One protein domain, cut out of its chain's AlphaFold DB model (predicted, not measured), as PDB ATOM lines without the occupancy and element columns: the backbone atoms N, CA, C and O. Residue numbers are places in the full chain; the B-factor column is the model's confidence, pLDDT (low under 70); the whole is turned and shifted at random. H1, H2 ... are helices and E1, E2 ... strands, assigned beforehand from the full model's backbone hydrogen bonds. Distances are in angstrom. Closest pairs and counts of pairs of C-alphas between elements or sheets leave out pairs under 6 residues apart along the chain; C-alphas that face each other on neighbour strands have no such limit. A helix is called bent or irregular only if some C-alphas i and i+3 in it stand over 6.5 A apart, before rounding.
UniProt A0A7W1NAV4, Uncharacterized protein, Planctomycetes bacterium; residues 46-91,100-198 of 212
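Overview. This is residues 46 to 91 and 100 to 198 of the 212 residues of an uncharacterized protein of Planctomycetes bacterium (UniProt A0A7W1NAV4). One twisted sheet of six strands forms the middle of three layers, with the long helices H2 and H3 over one face and H1 and the short H4 over the other. H2 slants over the E1 and E2 edge and H3 over E4 and E5. The printed part has 145 residues, with four named helices and six named strands in the order H1 E1 H2 E2 E3 H3 E4 E5 E6 H4; the class is mixed, helices and strands. The sheet, in order E1 E2 E3 E4 E5 E6, is mixed; the whole is compact, with a radius of gyration of the C-alphas of 13.6 A and spans of 38 by 32 by 30 A.

Arrangement. H1, residues 46 to 59, runs along E2, residues 105 to 111, at 25 degrees on the local plane; their closest C-alphas, Ile 57 and Leu 105, are 6.3 A apart. E1, residues 65 to 67, is parallel to E2, with N 66 and O 106 2.8 A apart. H2, residues 70 to 87, is on the opposite face from H1, at a height over the sheet of 9.0 A. E3, residues 114 to 120, forms an antiparallel hairpin with E2, with N 107 and O 118 at 2.8 A. H3, residues 129 to 147, touches H2 at a steep tilt of 44 degrees, opposite ways, closest at the C-alphas of Leu 72 and Leu 146, 6.6 A. E4, residues 157 to 163, is parallel to E3, with N 117 and O 159 at 2.8 A; E3, H3 and E4 make a strand-helix-strand unit, two parallel neighbour strands with a helix between, and its crossover is right-handed. E4, E5, residues 168 to 175, and E6, residues 182 to 185, are a meander, each strand the antiparallel neighbour of the one before; N 160 and O 172 are 2.8 A apart, N 173 and O 182 2.9 A. H4, residues 191 to 197, is on the same face as H1 and touches its residues 46 to 50 alone, about perpendicular at 87 degrees; the C-alphas of Thr 46 and Phe 197 are closest, 5.3 A. O i to N i+4 pairs are within hydrogen-bond range throughout H2, in 8 of 10 in H1, 13 of 15 in H3 and 0 of 3 in H4, which has 3 of 4 O i to N i+3 pairs.

Along the chain. H1 begins at C-alpha 46, (-7.805, -6.024, -28.918), and is 20.2 A long; H2 is 25.4 A. H3, 26.5 A, begins at (5.860, -21.793, -9.160) and is only just irregular: C-alphas 142 and 145 are 6.6 A apart. E2, E3, E4 and E5 measure 19.9, 20.0, 19.5 and 20.7 A, E1 7.3 A, E6 10.3 A. H4, 10.6 A, ends at (-11.248, -8.568, -25.872).

Size, cuts and confidence. The C-alphas of Gly 90 and Pro 112 are farthest apart, 38.8 A. Residues 92 to 99 are not printed; C-alphas 91 and 100 are 13.7 A apart across this cut. Of the links printed whole, none is long. Mean pLDDT of the printed part is 89.4; residues 61, 89 to 91, 100, 153 to 154 and 186 to 189 are under 70.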
ATOM      1  N   THR A  46      -7.666  -4.918 -29.869       90.56
ATOM      2  CA  THR A  46      -7.805  -6.024 -28.918       90.56
ATOM      3  C   THR A  46      -6.877  -5.865 -27.712       90.56
ATOM      4  O   THR A  46      -7.322  -5.954 -26.570       90.56
ATOM      5  N   GLU A  47      -5.593  -5.585 -27.948       91.38
ATOM      6  CA  GLU A  47      -4.616  -5.352 -26.877       91.38
ATOM      7  C   GLU A  47      -4.956  -4.102 -26.061       91.38
ATOM      8  O   GLU A  47      -4.826  -4.099 -24.840       91.38
ATOM      9  N   ALA A  48      -5.425  -3.038 -26.716       91.75
ATOM     10  CA  ALA A  48      -5.843  -1.814 -26.045       91.75
ATOM     11  C   ALA A  48      -7.068  -2.046 -25.145       91.75
ATOM     12  O   ALA A  48      -7.110  -1.534 -24.027       91.75
ATOM     13  N   ALA A  49      -8.042  -2.840 -25.602       92.69
ATOM     14  CA  ALA A  49      -9.217  -3.209 -24.818       92.69
ATOM     15  C   ALA A  49      -8.855  -4.100 -23.620       92.69
ATOM     16  O   ALA A  49      -9.308  -3.831 -22.506       92.69
ATOM     17  N   PHE A  50      -7.988  -5.098 -23.824       93.81
ATOM     18  CA  PHE A  50      -7.433  -5.902 -22.733       93.81
ATOM     19  C   PHE A  50      -6.713  -5.015 -21.713       93.81
ATOM     20  O   PHE A  50      -7.038  -5.052 -20.530       93.81
ATOM     21  N   LYS A  51      -5.804  -4.147 -22.172       92.50
ATOM     22  CA  LYS A  51      -5.067  -3.227 -21.305       92.50
ATOM     23  C   LYS A  51      -5.994  -2.296 -20.525       92.50
ATOM     24  O   LYS A  51      -5.753  -2.041 -19.353       92.50
ATOM     25  N   ALA A  52      -7.056  -1.785 -21.142       92.94
ATOM     26  CA  ALA A  52      -8.020  -0.941 -20.445       92.94
ATOM     27  C   ALA A  52      -8.754  -1.703 -19.325       92.94
ATOM     28  O   ALA A  52      -8.970  -1.143 -18.245       92.94
ATOM     29  N   ALA A  53      -9.114  -2.969 -19.559       93.75
ATOM     30  CA  ALA A  53      -9.722  -3.834 -18.548       93.75
ATOM     31  C   ALA A  53      -8.740  -4.180 -17.421       93.75
ATOM     32  O   ALA A  53      -9.082  -4.057 -16.246       93.75
ATOM     33  N   ASP A  54      -7.506  -4.528 -17.776       91.94
ATOM     34  CA  ASP A  54      -6.433  -4.839 -16.836       91.94
ATOM     35  C   ASP A  54      -6.071  -3.625 -15.960       91.94
ATOM     36  O   ASP A  54      -6.030  -3.723 -14.735       91.94
ATOM     37  N   ASP A  55      -5.931  -2.437 -16.555       91.62
ATOM     38  CA  ASP A  55      -5.665  -1.194 -15.826       91.62
ATOM     39  C   ASP A  55      -6.840  -0.782 -14.913       91.62
ATOM     40  O   ASP A  55      -6.647  -0.045 -13.945       91.62
ATOM     41  N   THR A  56      -8.075  -1.207 -15.214       92.12
ATOM     42  CA  THR A  56      -9.248  -0.895 -14.373       92.12
ATOM     43  C   THR A  56      -9.084  -1.473 -12.972       92.12
ATOM     44  O   THR A  56      -9.485  -0.823 -12.003       92.12
ATOM     45  N   ILE A  57      -8.440  -2.642 -12.876       88.06
ATOM     46  CA  ILE A  57      -8.146  -3.319 -11.614       88.06
ATOM     47  C   ILE A  57      -7.221  -2.471 -10.728       88.06
ATOM     48  O   ILE A  57      -7.413  -2.422  -9.518       88.06
ATOM     49  N   ASP A  58      -6.259  -1.753 -11.311       83.12
ATOM     50  CA  ASP A  58      -5.289  -0.963 -10.542       83.12
ATOM     51  C   ASP A  58      -5.834   0.403 -10.095       83.12
ATOM     52  O   ASP A  58      -5.353   0.979  -9.118       83.12
ATOM     53  N   ARG A  59      -6.817   0.955 -10.817       83.94
ATOM     54  CA  ARG A  59      -7.319   2.321 -10.581       83.94
ATOM     55  C   ARG A  59      -8.369   2.418  -9.471       83.94
ATOM     56  O   ARG A  59      -8.523   3.494  -8.902       83.94
ATOM     57  N   HIS A  60      -9.088   1.338  -9.175       77.81
ATOM     58  CA  HIS A  60     -10.230   1.353  -8.257       77.81
ATOM     59  C   HIS A  60      -9.931   0.510  -7.017       77.81
ATOM     60  O   HIS A  60     -10.178  -0.691  -6.978       77.81
ATOM     61  N   VAL A  61      -9.376   1.152  -5.990       69.75
ATOM     62  CA  VAL A  61      -9.003   0.492  -4.724       69.75
ATOM     63  C   VAL A  61     -10.193   0.236  -3.789       69.75
ATOM     64  O   VAL A  61     -10.055  -0.464  -2.787       69.75
ATOM     65  N   ASP A  62     -11.356   0.805  -4.099       83.75
ATOM     66  CA  ASP A  62     -12.587   0.778  -3.307       83.75
ATOM     67  C   ASP A  62     -13.563  -0.342  -3.708       83.75
ATOM     68  O   ASP A  62     -14.477  -0.668  -2.949       83.75
ATOM     69  N   ALA A  63     -13.343  -0.982  -4.857       91.12
ATOM     70  CA  ALA A  63     -14.133  -2.110  -5.339       91.12
ATOM     71  C   ALA A  63     -13.262  -3.357  -5.540       91.12
ATOM     72  O   ALA A  63     -12.059  -3.269  -5.754       91.12
ATOM     73  N   VAL A  64     -13.878  -4.540  -5.470       94.56
ATOM     74  CA  VAL A  64     -13.187  -5.836  -5.648       94.56
ATOM     75  C   VAL A  64     -13.621  -6.592  -6.907       94.56
ATOM     76  O   VAL A  64     -13.021  -7.610  -7.246       94.56
ATOM     77  N   GLY A  65     -14.654  -6.109  -7.602       96.44
ATOM     78  CA  GLY A  65     -15.216  -6.722  -8.802       96.44
ATOM     79  C   GLY A  65     -15.488  -5.687  -9.891       96.44
ATOM     80  O   GLY A  65     -15.996  -4.606  -9.599       96.44
ATOM     81  N   PHE A  66     -15.174  -6.033 -11.139       96.50
ATOM     82  CA  PHE A  66     -15.247  -5.159 -12.313       96.50
ATOM     83  C   PHE A  66     -15.727  -5.921 -13.556       96.50
ATOM     84  O   PHE A  66     -15.756  -7.153 -13.569       96.50
ATOM     85  N   GLY A  67     -16.032  -5.185 -14.626       95.44
ATOM     86  CA  GLY A  67     -16.305  -5.736 -15.956       95.44
ATOM     87  C   GLY A  67     -17.786  -5.948 -16.265       95.44
ATOM     88  O   GLY A  67     -18.644  -5.276 -15.696       95.44
ATOM     89  N   ASP A  68     -18.069  -6.862 -17.194       95.75
ATOM     90  CA  ASP A  68     -19.410  -7.110 -17.745       95.75
ATOM     91  C   ASP A  68     -20.371  -7.683 -16.693       95.75
ATOM     92  O   ASP A  68     -21.570  -7.412 -16.719       95.75
ATOM     93  N   ASP A  69     -19.839  -8.465 -15.746       96.12
ATOM     94  CA  ASP A  69     -20.588  -8.992 -14.608       96.12
ATOM     95  C   ASP A  69     -19.852  -8.746 -13.289       96.12
ATOM     96  O   ASP A  69     -19.090  -9.575 -12.779       96.12
ATOM     97  N   VAL A  70     -20.130  -7.573 -12.725       96.94
ATOM     98  CA  VAL A  70     -19.578  -7.113 -11.448       96.94
ATOM     99  C   VAL A  70     -19.981  -8.026 -10.287       96.94
ATOM    100  O   VAL A  70     -19.197  -8.202  -9.352       96.94
ATOM    101  N   ALA A  71     -21.176  -8.626 -10.322       97.06
ATOM    102  CA  ALA A  71     -21.659  -9.482  -9.243       97.06
ATOM    103  C   ALA A  71     -20.871 -10.797  -9.196       97.06
ATOM    104  O   ALA A  71     -20.387 -11.181  -8.127       97.06
ATOM    105  N   LEU A  72     -20.670 -11.434 -10.354       97.25
ATOM    106  CA  LEU A  72     -19.840 -12.631 -10.486       97.25
ATOM    107  C   LEU A  72     -18.391 -12.334 -10.094       97.25
ATOM    108  O   LEU A  72     -17.829 -13.045  -9.261       97.25
ATOM    109  N   ALA A  73     -17.811 -11.251 -10.620       97.81
ATOM    110  CA  ALA A  73     -16.448 -10.840 -10.288       97.81
ATOM    111  C   ALA A  73     -16.265 -10.606  -8.778       97.81
ATOM    112  O   ALA A  73     -15.306 -11.086  -8.175       97.81
ATOM    113  N   THR A  74     -17.218  -9.920  -8.141       97.56
ATOM    114  CA  THR A  74     -17.197  -9.643  -6.697       97.56
ATOM    115  C   THR A  74     -17.323 -10.919  -5.868       97.56
ATOM    116  O   THR A  74     -16.623 -11.073  -4.865       97.56
ATOM    117  N   ALA A  75     -18.216 -11.832  -6.256       97.88
ATOM    118  CA  ALA A  75     -18.376 -13.114  -5.576       97.88
ATOM    119  C   ALA A  75     -17.092 -13.947  -5.676       97.88
ATOM    120  O   ALA A  75     -16.609 -14.461  -4.666       97.88
ATOM    121  N   PHE A  76     -16.499 -13.999  -6.870       98.12
ATOM    122  CA  PHE A  76     -15.253 -14.709  -7.126       98.12
ATOM    123  C   PHE A  76     -14.090 -14.147  -6.300       98.12
ATOM    124  O   PHE A  76     -13.421 -14.895  -5.587       98.12
ATOM    125  N   ALA A  77     -13.902 -12.825  -6.305       96.88
ATOM    126  CA  ALA A  77     -12.885 -12.138  -5.511       96.88
ATOM    127  C   ALA A  77     -12.981 -12.464  -4.008       96.88
ATOM    128  O   ALA A  77     -11.975 -12.743  -3.351       96.88
ATOM    129  N   LYS A  78     -14.202 -12.460  -3.457       96.62
ATOM    130  CA  LYS A  78     -14.449 -12.784  -2.043       96.62
ATOM    131  C   LYS A  78     -14.135 -14.244  -1.721       96.62
ATOM    132  O   LYS A  78     -13.503 -14.501  -0.698       96.62
ATOM    133  N   LEU A  79     -14.542 -15.177  -2.584       96.81
ATOM    134  CA  LEU A  79     -14.257 -16.604  -2.413       96.81
ATOM    135  C   LEU A  79     -12.758 -16.894  -2.493       96.81
ATOM    136  O   LEU A  79     -12.227 -17.557  -1.608       96.81
ATOM    137  N   MET A  80     -12.062 -16.321  -3.478       96.19
ATOM    138  CA  MET A  80     -10.605 -16.431  -3.601       96.19
ATOM    139  C   MET A  80      -9.893 -15.970  -2.331       96.19
ATOM    140  O   MET A  80      -9.015 -16.667  -1.829       96.19
ATOM    141  N   LYS A  81     -10.296 -14.819  -1.775       93.88
ATOM    142  CA  LYS A  81      -9.724 -14.300  -0.527       93.88
ATOM    143  C   LYS A  81      -9.968 -15.244   0.653       93.88
ATOM    144  O   LYS A  81      -9.059 -15.471   1.449       93.88
ATOM    145  N   ALA A  82     -11.184 -15.776   0.775       93.31
ATOM    146  CA  ALA A  82     -11.555 -16.672   1.865       93.31
ATOM    147  C   ALA A  82     -10.805 -18.013   1.798       93.31
ATOM    148  O   ALA A  82     -10.268 -18.451   2.814       93.31
ATOM    149  N   GLU A  83     -10.725 -18.637   0.621       93.69
ATOM    150  CA  GLU A  83     -10.008 -19.905   0.440       93.69
ATOM    151  C   GLU A  83      -8.494 -19.730   0.539       93.69
ATOM    152  O   GLU A  83      -7.823 -20.566   1.144       93.69
ATOM    153  N   GLN A  84      -7.942 -18.629   0.014       90.94
ATOM    154  CA  GLN A  84      -6.507 -18.381   0.122       90.94
ATOM    155  C   GLN A  84      -6.066 -18.334   1.589       90.94
ATOM    156  O   GLN A  84      -5.057 -18.946   1.938       90.94
ATOM    157  N   ALA A  85      -6.844 -17.675   2.453       87.81
ATOM    158  CA  ALA A  85      -6.538 -17.567   3.875       87.81
ATOM    159  C   ALA A  85      -6.585 -18.921   4.608       87.81
ATOM    160  O   ALA A  85      -5.923 -19.084   5.631       87.81
ATOM    161  N   GLN A  86      -7.358 -19.883   4.095       87.56
ATOM    162  CA  GLN A  86      -7.481 -21.225   4.670       87.56
ATOM    163  C   GLN A  86      -6.411 -22.187   4.146       87.56
ATOM    164  O   GLN A  86      -5.882 -22.991   4.912       87.56
ATOM    165  N   ARG A  87      -6.097 -22.123   2.846       86.88
ATOM    166  CA  ARG A  87      -5.234 -23.103   2.167       86.88
ATOM    167  C   ARG A  87      -3.762 -22.699   2.108       86.88
ATOM    168  O   ARG A  87      -2.909 -23.571   1.962       86.88
ATOM    169  N   PHE A  88      -3.443 -21.411   2.234       83.38
ATOM    170  CA  PHE A  88      -2.079 -20.906   2.080       83.38
ATOM    171  C   PHE A  88      -1.600 -20.200   3.350       83.38
ATOM    172  O   PHE A  88      -2.129 -19.169   3.762       83.38
ATOM    173  N   SER A  89      -0.529 -20.719   3.949       68.50
ATOM    174  CA  SER A  89       0.197 -20.063   5.037       68.50
ATOM    175  C   SER A  89       1.430 -19.346   4.467       68.50
ATOM    176  O   SER A  89       2.212 -19.931   3.724       68.50
ATOM    177  N   GLY A  90       1.599 -18.048   4.757       59.03
ATOM    178  CA  GLY A  90       2.820 -17.306   4.382       59.03
ATOM    179  C   GLY A  90       2.644 -15.911   3.770       59.03
ATOM    180  O   GLY A  90       3.629 -15.197   3.630       59.03
ATOM    181  N   GLY A  91       1.422 -15.464   3.453       54.91
ATOM    182  CA  GLY A  91       1.198 -14.128   2.863       54.91
ATOM    183  C   GLY A  91       1.249 -12.941   3.843       54.91
ATOM    184  O   GLY A  91       1.371 -11.793   3.422       54.91
ATOM    185  N   THR A 100      -3.656  -2.728  -2.606       59.22
ATOM    186  CA  THR A 100      -5.011  -3.291  -2.709       59.22
ATOM    187  C   THR A 100      -5.585  -3.772  -1.372       59.22
ATOM    188  O   THR A 100      -6.565  -4.513  -1.357       59.22
ATOM    189  N   HIS A 101      -4.978  -3.409  -0.232       70.19
ATOM    190  CA  HIS A 101      -5.406  -3.856   1.107       70.19
ATOM    191  C   HIS A 101      -5.561  -5.388   1.240       70.19
ATOM    192  O   HIS A 101      -6.432  -5.879   1.958       70.19
ATOM    193  N   GLU A 102      -4.721  -6.150   0.530       79.50
ATOM    194  CA  GLU A 102      -4.778  -7.623   0.479       79.50
ATOM    195  C   GLU A 102      -6.099  -8.171  -0.092       79.50
ATOM    196  O   GLU A 102      -6.502  -9.299   0.201       79.50
ATOM    197  N   ASN A 103      -6.798  -7.379  -0.904       87.94
ATOM    198  CA  ASN A 103      -7.955  -7.845  -1.649       87.94
ATOM    199  C   ASN A 103      -7.527  -8.495  -2.962       87.94
ATOM    200  O   ASN A 103      -6.641  -8.009  -3.667       87.94
ATOM    201  N   PHE A 104      -8.216  -9.582  -3.289       92.69
ATOM    202  CA  PHE A 104      -8.267 -10.083  -4.651       92.69
ATOM    203  C   PHE A 104      -9.198  -9.162  -5.426       92.69
ATOM    204  O   PHE A 104     -10.318  -8.912  -4.981       92.69
ATOM    205  N   LEU A 105      -8.730  -8.636  -6.548       95.12
ATOM    206  CA  LEU A 105      -9.530  -7.774  -7.410       95.12
ATOM    207  C   LEU A 105      -9.793  -8.533  -8.701       95.12
ATOM    208  O   LEU A 105      -8.857  -9.055  -9.296       95.12
ATOM    209  N   THR A 106     -11.050  -8.649  -9.109       97.06
ATOM    210  CA  THR A 106     -11.423  -9.475 -10.264       97.06
ATOM    211  C   THR A 106     -12.142  -8.644 -11.313       97.06
ATOM    212  O   THR A 106     -13.081  -7.924 -10.997       97.06
ATOM    213  N   TYR A 107     -11.741  -8.774 -12.571       97.31
ATOM    214  CA  TYR A 107     -12.479  -8.284 -13.728       97.31
ATOM    215  C   TYR A 107     -13.119  -9.471 -14.449       97.31
ATOM    216  O   TYR A 107     -12.431 -10.436 -14.775       97.31
ATOM    217  N   CYS A 108     -14.422  -9.401 -14.714       97.62
ATOM    218  CA  CYS A 108     -15.147 -10.405 -15.483       97.62
ATOM    219  C   CYS A 108     -15.445  -9.891 -16.892       97.62
ATOM    220  O   CYS A 108     -16.087  -8.856 -17.062       97.62
ATOM    221  N   ARG A 109     -15.006 -10.638 -17.903       95.94
ATOM    222  CA  ARG A 109     -15.360 -10.436 -19.305       95.94
ATOM    223  C   ARG A 109     -16.243 -11.590 -19.761       95.94
ATOM    224  O   ARG A 109     -15.855 -12.750 -19.614       95.94
ATOM    225  N   ILE A 110     -17.395 -11.273 -20.339       93.69
ATOM    226  CA  ILE A 110     -18.290 -12.252 -20.955       93.69
ATOM    227  C   ILE A 110     -18.132 -12.149 -22.469       93.69
ATOM    228  O   ILE A 110     -18.297 -11.079 -23.055       93.69
ATOM    229  N   ALA A 111     -17.831 -13.276 -23.106       90.50
ATOM    230  CA  ALA A 111     -17.803 -13.411 -24.554       90.50
ATOM    231  C   ALA A 111     -18.843 -14.451 -25.009       90.50
ATOM    232  O   ALA A 111     -19.316 -15.249 -24.195       90.50
ATOM    233  N   PRO A 112     -19.222 -14.474 -26.299       86.06
ATOM    234  CA  PRO A 112     -20.198 -15.438 -26.808       86.06
ATOM    235  C   PRO A 112     -19.806 -16.903 -26.574       86.06
ATOM    236  O   PRO A 112     -20.673 -17.761 -26.433       86.06
ATOM    237  N   ASP A 113     -18.505 -17.190 -26.540       86.75
ATOM    238  CA  ASP A 113     -17.937 -18.526 -26.393       86.75
ATOM    239  C   ASP A 113     -17.490 -18.854 -24.959       86.75
ATOM    240  O   ASP A 113     -17.065 -19.986 -24.705       86.75
ATOM    241  N   GLY A 114     -17.605 -17.921 -24.005       93.75
ATOM    242  CA  GLY A 114     -17.188 -18.194 -22.635       93.75
ATOM    243  C   GLY A 114     -17.039 -16.998 -21.694       93.75
ATOM    244  O   GLY A 114     -17.546 -15.904 -21.932       93.75
ATOM    245  N   ILE A 115     -16.307 -17.220 -20.603       95.75
ATOM    246  CA  ILE A 115     -15.999 -16.211 -19.584       95.75
ATOM    247  C   ILE A 115     -14.489 -16.138 -19.356       95.75
ATOM    248  O   ILE A 115     -13.813 -17.162 -19.227       95.75
ATOM    249  N   CYS A 116     -13.978 -14.915 -19.226       96.69
ATOM    250  CA  CYS A 116     -12.622 -14.641 -18.773       96.69
ATOM    251  C   CYS A 116     -12.635 -13.864 -17.457       96.69
ATOM    252  O   CYS A 116     -13.257 -12.808 -17.350       96.69
ATOM    253  N   LEU A 117     -11.907 -14.373 -16.465       97.81
ATOM    254  CA  LEU A 117     -11.675 -13.719 -15.183       97.81
ATOM    255  C   LEU A 117     -10.219 -13.259 -15.114       97.81
ATOM    256  O   LEU A 117      -9.304 -14.080 -15.140       97.81
ATOM    257  N   LEU A 118      -9.993 -11.953 -15.014       96.62
ATOM    258  CA  LEU A 118      -8.673 -11.389 -14.723       96.62
ATOM    259  C   LEU A 118      -8.608 -11.100 -13.230       96.62
ATOM    260  O   LEU A 118      -9.429 -10.346 -12.716       96.62
ATOM    261  N   VAL A 119      -7.674 -11.721 -12.522       96.06
ATOM    262  CA  VAL A 119      -7.654 -11.750 -11.060       96.06
ATOM    263  C   VAL A 119      -6.332 -11.186 -10.575       96.06
ATOM    264  O   VAL A 119      -5.300 -11.845 -10.667       96.06
ATOM    265  N   HIS A 120      -6.350  -9.990 -10.003       94.44
ATOM    266  CA  HIS A 120      -5.212  -9.491  -9.249       94.44
ATOM    267  C   HIS A 120      -5.087 -10.260  -7.936       94.44
ATOM    268  O   HIS A 120      -5.988 -10.255  -7.095       94.44
ATOM    269  N   VAL A 121      -3.932 -10.887  -7.758       92.25
ATOM    270  CA  VAL A 121      -3.536 -11.623  -6.569       92.25
ATOM    271  C   VAL A 121      -2.516 -10.783  -5.796       92.25
ATOM    272  O   VAL A 121      -1.408 -10.527  -6.293       92.25
ATOM    273  N   PRO A 122      -2.833 -10.381  -4.553       88.19
ATOM    274  CA  PRO A 122      -1.895  -9.635  -3.734       88.19
ATOM    275  C   PRO A 122      -0.641 -10.474  -3.480       88.19
ATOM    276  O   PRO A 122      -0.711 -11.645  -3.121       88.19
ATOM    277  N   GLN A 123       0.528  -9.854  -3.652       84.25
ATOM    278  CA  GLN A 123       1.831 -10.481  -3.406       84.25
ATOM    279  C   GLN A 123       2.146 -11.730  -4.256       84.25
ATOM    280  O   GLN A 123       3.042 -12.486  -3.891       84.25
ATOM    281  N   LEU A 124       1.514 -11.915  -5.425       87.25
ATOM    282  CA  LEU A 124       1.782 -13.065  -6.311       87.25
ATOM    283  C   LEU A 124       3.275 -13.275  -6.626       87.25
ATOM    284  O   LEU A 124       3.728 -14.404  -6.791       87.25
ATOM    285  N   LYS A 125       4.062 -12.190  -6.677       85.50
ATOM    286  CA  LYS A 125       5.518 -12.238  -6.903       85.50
ATOM    287  C   LYS A 125       6.293 -13.005  -5.820       85.50
ATOM    288  O   LYS A 125       7.415 -13.423  -6.074       85.50
ATOM    289  N   ASN A 126       5.718 -13.147  -4.626       84.06
ATOM    290  CA  ASN A 126       6.319 -13.857  -3.500       84.06
ATOM    291  C   ASN A 126       5.973 -15.357  -3.518       84.06
ATOM    292  O   ASN A 126       6.537 -16.119  -2.734       84.06
ATOM    293  N   TYR A 127       5.044 -15.785  -4.379       85.06
ATOM    294  CA  TYR A 127       4.686 -17.190  -4.539       85.06
ATOM    295  C   TYR A 127       5.638 -17.875  -5.514       85.06
ATOM    296  O   TYR A 127       5.929 -17.357  -6.594       85.06
ATOM    297  N   LYS A 128       6.120 -19.048  -5.097       86.56
ATOM    298  CA  LYS A 128       6.889 -19.973  -5.934       86.56
ATOM    299  C   LYS A 128       5.980 -20.618  -6.987       86.56
ATOM    300  O   LYS A 128       4.757 -20.535  -6.880       86.56
ATOM    301  N   ASP A 129       6.577 -21.239  -8.000       86.69
ATOM    302  CA  ASP A 129       5.860 -21.793  -9.160       86.69
ATOM    303  C   ASP A 129       4.774 -22.799  -8.764       86.69
ATOM    304  O   ASP A 129       3.627 -22.671  -9.183       86.69
ATOM    305  N   ASP A 130       5.097 -23.723  -7.862       88.88
ATOM    306  CA  ASP A 130       4.166 -24.706  -7.300       88.88
ATOM    307  C   ASP A 130       2.963 -24.054  -6.601       88.88
ATOM    308  O   ASP A 130       1.816 -24.445  -6.815       88.88
ATOM    309  N   VAL A 131       3.207 -23.001  -5.819       89.81
ATOM    310  CA  VAL A 131       2.156 -22.228  -5.141       89.81
ATOM    311  C   VAL A 131       1.277 -21.486  -6.149       89.81
ATOM    312  O   VAL A 131       0.063 -21.415  -5.968       89.81
ATOM    313  N   ARG A 132       1.862 -20.940  -7.224       91.00
ATOM    314  CA  ARG A 132       1.112 -20.259  -8.291       91.00
ATOM    315  C   ARG A 132       0.211 -21.224  -9.059       91.00
ATOM    316  O   ARG A 132      -0.932 -20.869  -9.340       91.00
ATOM    317  N   VAL A 133       0.695 -22.433  -9.343       92.75
ATOM    318  CA  VAL A 133      -0.101 -23.504  -9.963       92.75
ATOM    319  C   VAL A 133      -1.247 -23.919  -9.043       92.75
ATOM    320  O   VAL A 133      -2.396 -23.887  -9.472       92.75
ATOM    321  N   ALA A 134      -0.973 -24.194  -7.765       94.25
ATOM    322  CA  ALA A 134      -2.013 -24.546  -6.795       94.25
ATOM    323  C   ALA A 134      -3.070 -23.436  -6.638       94.25
ATOM    324  O   ALA A 134      -4.264 -23.708  -6.504       94.25
ATOM    325  N   LEU A 135      -2.655 -22.166  -6.692       94.50
ATOM    326  CA  LEU A 135      -3.576 -21.032  -6.660       94.50
ATOM    327  C   LEU A 135      -4.449 -20.964  -7.922       94.50
ATOM    328  O   LEU A 135      -5.626 -20.620  -7.823       94.50
ATOM    329  N   ALA A 136      -3.900 -21.299  -9.092       95.75
ATOM    330  CA  ALA A 136      -4.649 -21.375 -10.345       95.75
ATOM    331  C   ALA A 136      -5.643 -22.549 -10.362       95.75
ATOM    332  O   ALA A 136      -6.770 -22.373 -10.822       95.75
ATOM    333  N   GLU A 137      -5.275 -23.705  -9.804       96.50
ATOM    334  CA  GLU A 137      -6.191 -24.838  -9.604       96.50
ATOM    335  C   GLU A 137      -7.345 -24.460  -8.665       96.50
ATOM    336  O   GLU A 137      -8.510 -24.652  -9.004       96.50
ATOM    337  N   MET A 138      -7.047 -23.824  -7.528       96.88
ATOM    338  CA  MET A 138      -8.075 -23.334  -6.605       96.88
ATOM    339  C   MET A 138      -8.995 -22.300  -7.271       96.88
ATOM    340  O   MET A 138     -10.214 -22.353  -7.118       96.88
ATOM    341  N   ALA A 139      -8.427 -21.361  -8.033       97.75
ATOM    342  CA  ALA A 139      -9.199 -20.372  -8.777       97.75
ATOM    343  C   ALA A 139     -10.149 -21.036  -9.784       97.75
ATOM    344  O   ALA A 139     -11.304 -20.626  -9.910       97.75
ATOM    345  N   TRP A 140      -9.687 -22.089 -10.461       98.12
ATOM    346  CA  TRP A 140     -10.508 -22.891 -11.360       98.12
ATOM    347  C   TRP A 140     -11.678 -23.554 -10.640       98.12
ATOM    348  O   TRP A 140     -12.822 -23.358 -11.048       98.12
ATOM    349  N   GLU A 141     -11.411 -24.275  -9.547       97.44
ATOM    350  CA  GLU A 141     -12.432 -24.943  -8.726       97.44
ATOM    351  C   GLU A 141     -13.529 -23.967  -8.280       97.44
ATOM    352  O   GLU A 141     -14.718 -24.261  -8.401       97.44
ATOM    353  N   LEU A 142     -13.136 -22.776  -7.820       97.88
ATOM    354  CA  LEU A 142     -14.058 -21.743  -7.348       97.88
ATOM    355  C   LEU A 142     -14.890 -21.105  -8.464       97.88
ATOM    356  O   LEU A 142     -16.023 -20.681  -8.226       97.88
ATOM    357  N   ALA A 143     -14.351 -21.020  -9.680       97.38
ATOM    358  CA  ALA A 143     -15.043 -20.401 -10.803       97.38
ATOM    359  C   ALA A 143     -16.157 -21.292 -11.363       97.38
ATOM    360  O   ALA A 143     -17.165 -20.768 -11.840       97.38
ATOM    361  N   GLN A 144     -16.007 -22.619 -11.293       95.94
ATOM    362  CA  GLN A 144     -16.993 -23.565 -11.826       95.94
ATOM    363  C   GLN A 144     -18.423 -23.277 -11.323       95.94
ATOM    364  O   GLN A 144     -19.276 -22.937 -12.144       95.94
ATOM    365  N   PRO A 145     -18.723 -23.304 -10.011       95.56
ATOM    366  CA  PRO A 145     -20.090 -23.071  -9.542       95.56
ATOM    367  C   PRO A 145     -20.594 -21.646  -9.821       95.56
ATOM    368  O   PRO A 145     -21.785 -21.456 -10.057       95.56
ATOM    369  N   LEU A 146     -19.712 -20.640  -9.827       96.06
ATOM    370  CA  LEU A 146     -20.103 -19.247 -10.072       96.06
ATOM    371  C   LEU A 146     -20.483 -18.983 -11.532       96.06
ATOM    372  O   LEU A 146     -21.332 -18.138 -11.815       96.06
ATOM    373  N   THR A 147     -19.859 -19.706 -12.457       95.12
ATOM    374  CA  THR A 147     -20.072 -19.552 -13.901       95.12
ATOM    375  C   THR A 147     -21.160 -20.473 -14.454       95.12
ATOM    376  O   THR A 147     -21.631 -20.239 -15.566       95.12
ATOM    377  N   ALA A 148     -21.638 -21.447 -13.672       92.38
ATOM    378  CA  ALA A 148     -22.607 -22.456 -14.113       92.38
ATOM    379  C   ALA A 148     -23.931 -21.877 -14.640       92.38
ATOM    380  O   ALA A 148     -24.523 -22.401 -15.577       92.38
ATOM    381  N   SER A 149     -24.392 -20.750 -14.088       88.38
ATOM    382  CA  SER A 149     -25.618 -20.084 -14.566       88.38
ATOM    383  C   SER A 149     -25.458 -19.368 -15.914       88.38
ATOM    384  O   SER A 149     -26.446 -18.926 -16.500       88.38
ATOM    385  N   ARG A 150     -24.220 -19.211 -16.394       87.06
ATOM    386  CA  ARG A 150     -23.870 -18.441 -17.596       87.06
ATOM    387  C   ARG A 150     -23.245 -19.290 -18.687       87.06
ATOM    388  O   ARG A 150     -23.371 -18.949 -19.859       87.06
ATOM    389  N   LEU A 151     -22.584 -20.379 -18.315       85.88
ATOM    390  CA  LEU A 151     -21.954 -21.304 -19.240       85.88
ATOM    391  C   LEU A 151     -22.755 -22.599 -19.280       85.88
ATOM    392  O   LEU A 151     -22.947 -23.252 -18.261       85.88
ATOM    393  N   ALA A 152     -23.184 -23.002 -20.475       72.88
ATOM    394  CA  ALA A 152     -23.697 -24.351 -20.663       72.88
ATOM    395  C   ALA A 152     -22.570 -25.368 -20.403       72.88
ATOM    396  O   ALA A 152     -21.460 -25.216 -20.934       72.88
ATOM    397  N   GLU A 153     -22.863 -26.401 -19.608       67.44
ATOM    398  CA  GLU A 153     -21.928 -27.486 -19.276       67.44
ATOM    399  C   GLU A 153     -21.236 -28.046 -20.530       67.44
ATOM    400  O   GLU A 153     -21.870 -28.311 -21.557       67.44
ATOM    401  N   GLY A 154     -19.907 -28.177 -20.471       63.47
ATOM    402  CA  GLY A 154     -19.072 -28.743 -21.536       63.47
ATOM    403  C   GLY A 154     -18.951 -27.905 -22.817       63.47
ATOM    404  O   GLY A 154     -18.271 -28.332 -23.760       63.47
ATOM    405  N   ARG A 155     -19.593 -26.730 -22.890       74.25
ATOM    406  CA  ARG A 155     -19.611 -25.874 -24.093       74.25
ATOM    407  C   ARG A 155     -19.001 -24.494 -23.884       74.25
ATOM    408  O   ARG A 155     -18.406 -23.973 -24.821       74.25
ATOM    409  N   GLY A 156     -19.120 -23.924 -22.688       88.25
ATOM    410  CA  GLY A 156     -18.518 -22.630 -22.373       88.25
ATOM    411  C   GLY A 156     -17.020 -22.737 -22.108       88.25
ATOM    412  O   GLY A 156     -16.609 -23.546 -21.277       88.25
ATOM    413  N   GLN A 157     -16.205 -21.921 -22.773       94.38
ATOM    414  CA  GLN A 157     -14.809 -21.748 -22.383       94.38
ATOM    415  C   GLN A 157     -14.723 -20.938 -21.088       94.38
ATOM    416  O   GLN A 157     -15.465 -19.978 -20.879       94.38
ATOM    417  N   LEU A 158     -13.787 -21.309 -20.229       95.88
ATOM    418  CA  LEU A 158     -13.438 -20.553 -19.039       95.88
ATOM    419  C   LEU A 158     -11.936 -20.277 -19.074       95.88
ATOM    420  O   LEU A 158     -11.124 -21.160 -19.356       95.88
ATOM    421  N   THR A 159     -11.557 -19.027 -18.844       96.38
ATOM    422  CA  THR A 159     -10.159 -18.613 -18.704       96.38
ATOM    423  C   THR A 159     -10.004 -17.771 -17.452       96.38
ATOM    424  O   THR A 159     -10.815 -16.888 -17.188       96.38
ATOM    425  N   ILE A 160      -8.962 -18.041 -16.675       97.19
ATOM    426  CA  ILE A 160      -8.648 -17.315 -15.450       97.19
ATOM    427  C   ILE A 160      -7.186 -16.897 -15.514       97.19
ATOM    428  O   ILE A 160      -6.299 -17.747 -15.507       97.19
ATOM    429  N   GLY A 161      -6.932 -15.595 -15.588       95.81
ATOM    430  CA  GLY A 161      -5.589 -15.027 -15.530       95.81
ATOM    431  C   GLY A 161      -5.280 -14.527 -14.125       95.81
ATOM    432  O   GLY A 161      -5.936 -13.606 -13.647       95.81
ATOM    433  N   LEU A 162      -4.270 -15.098 -13.469       95.25
ATOM    434  CA  LEU A 162      -3.784 -14.637 -12.171       95.25
ATOM    435  C   LEU A 162      -2.662 -13.616 -12.362       95.25
ATOM    436  O   LEU A 162      -1.578 -13.952 -12.846       95.25
ATOM    437  N   ARG A 163      -2.910 -12.379 -11.944       91.75
ATOM    438  CA  ARG A 163      -2.031 -11.223 -12.112       91.75
ATOM    439  C   ARG A 163      -1.417 -10.770 -10.793       91.75
ATOM    440  O   ARG A 163      -2.105 -10.619  -9.795       91.75
ATOM    441  N   GLY A 164      -0.109 -10.535 -10.784       89.19
ATOM    442  CA  GLY A 164       0.586  -9.854  -9.692       89.19
ATOM    443  C   GLY A 164       0.667  -8.346  -9.930       89.19
ATOM    444  O   GLY A 164       0.021  -7.803 -10.813       89.19
ATOM    445  N   ALA A 165       1.528  -7.647  -9.191       82.44
ATOM    446  CA  ALA A 165       1.686  -6.198  -9.368       82.44
ATOM    447  C   ALA A 165       2.261  -5.781 -10.741       82.44
ATOM    448  O   ALA A 165       2.059  -4.649 -11.158       82.44
ATOM    449  N   MET A 166       3.010  -6.659 -11.421       78.38
ATOM    450  CA  MET A 166       3.701  -6.322 -12.680       78.38
ATOM    451  C   MET A 166       3.364  -7.242 -13.854       78.38
ATOM    452  O   MET A 166       3.428  -6.800 -14.990       78.38
ATOM    453  N   MET A 167       3.059  -8.514 -13.598       85.69
ATOM    454  CA  MET A 167       2.887  -9.524 -14.645       85.69
ATOM    455  C   MET A 167       1.901 -10.596 -14.204       85.69
ATOM    456  O   MET A 167       1.667 -10.784 -13.002       85.69
ATOM    457  N   TYR A 168       1.363 -11.324 -15.175       89.12
ATOM    458  CA  TYR A 168       0.617 -12.540 -14.912       89.12
ATOM    459  C   TYR A 168       1.559 -13.651 -14.435       89.12
ATOM    460  O   TYR A 168       2.654 -13.830 -14.966       89.12
ATOM    461  N   GLY A 169       1.139 -14.381 -13.403       88.12
ATOM    462  CA  GLY A 169       1.878 -15.522 -12.866       88.12
ATOM    463  C   GLY A 169       1.409 -16.851 -13.448       88.12
ATOM    464  O   GLY A 169       2.230 -17.716 -13.724       88.12
ATOM    465  N   ALA A 170       0.103 -17.008 -13.665       93.25
ATOM    466  CA  ALA A 170      -0.479 -18.232 -14.205       93.25
ATOM    467  C   ALA A 170      -1.779 -17.927 -14.953       93.25
ATOM    468  O   ALA A 170      -2.527 -17.030 -14.559       93.25
ATOM    469  N   ILE A 171      -2.051 -18.685 -16.010       95.06
ATOM    470  CA  ILE A 171      -3.335 -18.679 -16.711       95.06
ATOM    471  C   ILE A 171      -3.890 -20.103 -16.686       95.06
ATOM    472  O   ILE A 171      -3.226 -21.034 -17.135       95.06
ATOM    473  N   ALA A 172      -5.108 -20.261 -16.175       96.19
ATOM    474  CA  ALA A 172      -5.875 -21.499 -16.238       96.19
ATOM    475  C   ALA A 172      -6.913 -21.399 -17.362       96.19
ATOM    476  O   ALA A 172      -7.688 -20.443 -17.411       96.19
ATOM    477  N   THR A 173      -6.943 -22.378 -18.263       95.81
ATOM    478  CA  THR A 173      -7.910 -22.456 -19.368       95.81
ATOM    479  C   THR A 173      -8.563 -23.829 -19.444       95.81
ATOM    480  O   THR A 173      -7.964 -24.835 -19.079       95.81
ATOM    481  N   GLY A 174      -9.792 -23.885 -19.946       95.00
ATOM    482  CA  GLY A 174     -10.518 -25.136 -20.155       95.00
ATOM    483  C   GLY A 174     -11.984 -24.872 -20.474       95.00
ATOM    484  O   GLY A 174     -12.368 -23.742 -20.792       95.00
ATOM    485  N   ARG A 175     -12.817 -25.902 -20.365       94.75
ATOM    486  CA  ARG A 175     -14.270 -25.792 -20.494       94.75
ATOM    487  C   ARG A 175     -14.944 -25.841 -19.130       94.75
ATOM    488  O   ARG A 175     -14.444 -26.431 -18.173       94.75
ATOM    489  N   HIS A 176     -16.115 -25.223 -19.047       92.38
ATOM    490  CA  HIS A 176     -16.975 -25.363 -17.884       92.38
ATOM    491  C   HIS A 176     -17.351 -26.839 -17.676       92.38
ATOM    492  O   HIS A 176     -17.798 -27.501 -18.616       92.38
ATOM    493  N   GLY A 177     -17.160 -27.339 -16.456       91.25
ATOM    494  CA  GLY A 177     -17.336 -28.748 -16.099       91.25
ATOM    495  C   GLY A 177     -16.070 -29.609 -16.200       91.25
ATOM    496  O   GLY A 177     -16.086 -30.743 -15.723       91.25
ATOM    497  N   ASP A 178     -14.964 -29.100 -16.753       93.19
ATOM    498  CA  ASP A 178     -13.703 -29.847 -16.761       93.19
ATOM    499  C   ASP A 178     -13.141 -29.972 -15.339       93.19
ATOM    500  O   ASP A 178     -12.977 -28.983 -14.617       93.19
ATOM    501  N   ALA A 179     -12.773 -31.201 -14.962       92.69
ATOM    502  CA  ALA A 179     -12.222 -31.502 -13.641       92.69
ATOM    503  C   ALA A 179     -10.891 -30.782 -13.365       92.69
ATOM    504  O   ALA A 179     -10.573 -30.510 -12.211       92.69
ATOM    505  N   LYS A 180     -10.107 -30.490 -14.412       95.25
ATOM    506  CA  LYS A 180      -8.829 -29.778 -14.309       95.25
ATOM    507  C   LYS A 180      -8.643 -28.795 -15.466       95.25
ATOM    508  O   LYS A 180      -8.980 -29.150 -16.596       95.25
ATOM    509  N   PRO A 181      -8.065 -27.612 -15.213       96.06
ATOM    510  CA  PRO A 181      -7.647 -26.704 -16.272       96.06
ATOM    511  C   PRO A 181      -6.320 -27.133 -16.902       96.06
ATOM    512  O   PRO A 181      -5.488 -27.785 -16.272       96.06
ATOM    513  N   ALA A 182      -6.072 -26.657 -18.118       95.38
ATOM    514  CA  ALA A 182      -4.723 -26.471 -18.626       95.38
ATOM    515  C   ALA A 182      -4.133 -25.203 -17.991       95.38
ATOM    516  O   ALA A 182      -4.669 -24.108 -18.181       95.38
ATOM    517  N   ILE A 183      -3.056 -25.361 -17.217       94.19
ATOM    518  CA  ILE A 183      -2.362 -24.259 -16.538       94.19
ATOM    519  C   ILE A 183      -1.057 -23.977 -17.261       94.19
ATOM    520  O   ILE A 183      -0.260 -24.882 -17.500       94.19
ATOM    521  N   GLU A 184      -0.836 -22.708 -17.570       90.94
ATOM    522  CA  GLU A 184       0.376 -22.231 -18.222       90.94
ATOM    523  C   GLU A 184       0.966 -21.049 -17.449       90.94
ATOM    524  O   GLU A 184       0.237 -20.197 -16.930       90.94
ATOM    525  N   GLU A 185       2.297 -20.977 -17.386       81.75
ATOM    526  CA  GLU A 185       2.992 -19.819 -16.823       81.75
ATOM    527  C   GLU A 185       2.857 -18.620 -17.759       81.75
ATOM    528  O   GLU A 185       3.210 -18.649 -18.938       81.75
ATOM    529  N   ALA A 186       2.308 -17.536 -17.226       66.12
ATOM    530  CA  ALA A 186       1.686 -16.520 -18.059       66.12
ATOM    531  C   ALA A 186       2.659 -15.536 -18.723       66.12
ATOM    532  O   ALA A 186       2.257 -14.840 -19.654       66.12
ATOM    533  N   ALA A 187       3.935 -15.509 -18.317       60.28
ATOM    534  CA  ALA A 187       4.955 -14.660 -18.943       60.28
ATOM    535  C   ALA A 187       5.107 -14.922 -20.457       60.28
ATOM    536  O   ALA A 187       5.579 -14.050 -21.182       60.28
ATOM    537  N   ALA A 188       4.672 -16.091 -20.941       58.81
ATOM    538  CA  ALA A 188       4.660 -16.443 -22.360       58.81
ATOM    539  C   ALA A 188       3.264 -16.380 -23.021       58.81
ATOM    540  O   ALA A 188       3.146 -16.698 -24.201       58.81
ATOM    541  N   VAL A 189       2.195 -16.033 -22.284       67.56
ATOM    542  CA  VAL A 189       0.822 -16.440 -22.652       67.56
ATOM    543  C   VAL A 189      -0.243 -15.338 -22.468       67.56
ATOM    544  O   VAL A 189      -1.422 -15.575 -22.718       67.56
ATOM    545  N   GLU A 190       0.138 -14.104 -22.118       81.19
ATOM    546  CA  GLU A 190      -0.790 -12.951 -22.033       81.19
ATOM    547  C   GLU A 190      -1.602 -12.746 -23.328       81.19
ATOM    548  O   GLU A 190      -2.789 -12.426 -23.286       81.19
ATOM    549  N   GLU A 191      -1.021 -13.079 -24.483       82.38
ATOM    550  CA  GLU A 191      -1.700 -13.055 -25.783       82.38
ATOM    551  C   GLU A 191      -2.981 -13.914 -25.820       82.38
ATOM    552  O   GLU A 191      -3.953 -13.560 -26.490       82.38
ATOM    553  N   LYS A 192      -3.057 -15.001 -25.037       85.94
ATOM    554  CA  LYS A 192      -4.287 -15.808 -24.923       85.94
ATOM    555  C   LYS A 192      -5.402 -15.093 -24.170       85.94
ATOM    556  O   LYS A 192      -6.564 -15.459 -24.346       85.94
ATOM    557  N   LEU A 193      -5.081 -14.102 -23.341       91.00
ATOM    558  CA  LEU A 193      -6.078 -13.264 -22.679       91.00
ATOM    559  C   LEU A 193      -6.637 -12.221 -23.645       91.00
ATOM    560  O   LEU A 193      -7.831 -11.935 -23.597       91.00
ATOM    561  N   HIS A 194      -5.819 -11.726 -24.580       90.81
ATOM    562  CA  HIS A 194      -6.233 -10.718 -25.557       90.81
ATOM    563  C   HIS A 194      -7.448 -11.172 -26.371       90.81
ATOM    564  O   HIS A 194      -8.354 -10.377 -26.598       90.81
ATOM    565  N   ARG A 195      -7.530 -12.456 -26.747       90.25
ATOM    566  CA  ARG A 195      -8.641 -12.988 -27.563       90.25
ATOM    567  C   ARG A 195     -10.032 -12.691 -26.985       90.25
ATOM    568  O   ARG A 195     -10.969 -12.492 -27.747       90.25
ATOM    569  N   TRP A 196     -10.160 -12.597 -25.659       92.00
ATOM    570  CA  TRP A 196     -11.421 -12.300 -24.963       92.00
ATOM    571  C   TRP A 196     -11.902 -10.851 -25.136       92.00
ATOM    572  O   TRP A 196     -13.049 -10.517 -24.832       92.00
ATOM    573  N   PHE A 197     -11.019  -9.988 -25.632       92.06
ATOM    574  CA  PHE A 197     -11.248  -8.568 -25.872       92.06
ATOM    575  C   PHE A 197     -11.258  -8.233 -27.364       92.06
ATOM    576  O   PHE A 197     -11.293  -7.058 -27.733       92.06
ATOM    577  N   ALA A 198     -11.237  -9.251 -28.232       87.88
ATOM    578  CA  ALA A 198     -11.386  -9.039 -29.659       87.88
ATOM    579  C   ALA A 198     -12.786  -8.467 -29.954       87.88
ATOM    580  O   ALA A 198     -13.763  -8.867 -29.307       87.88
TER     581      ALA A 198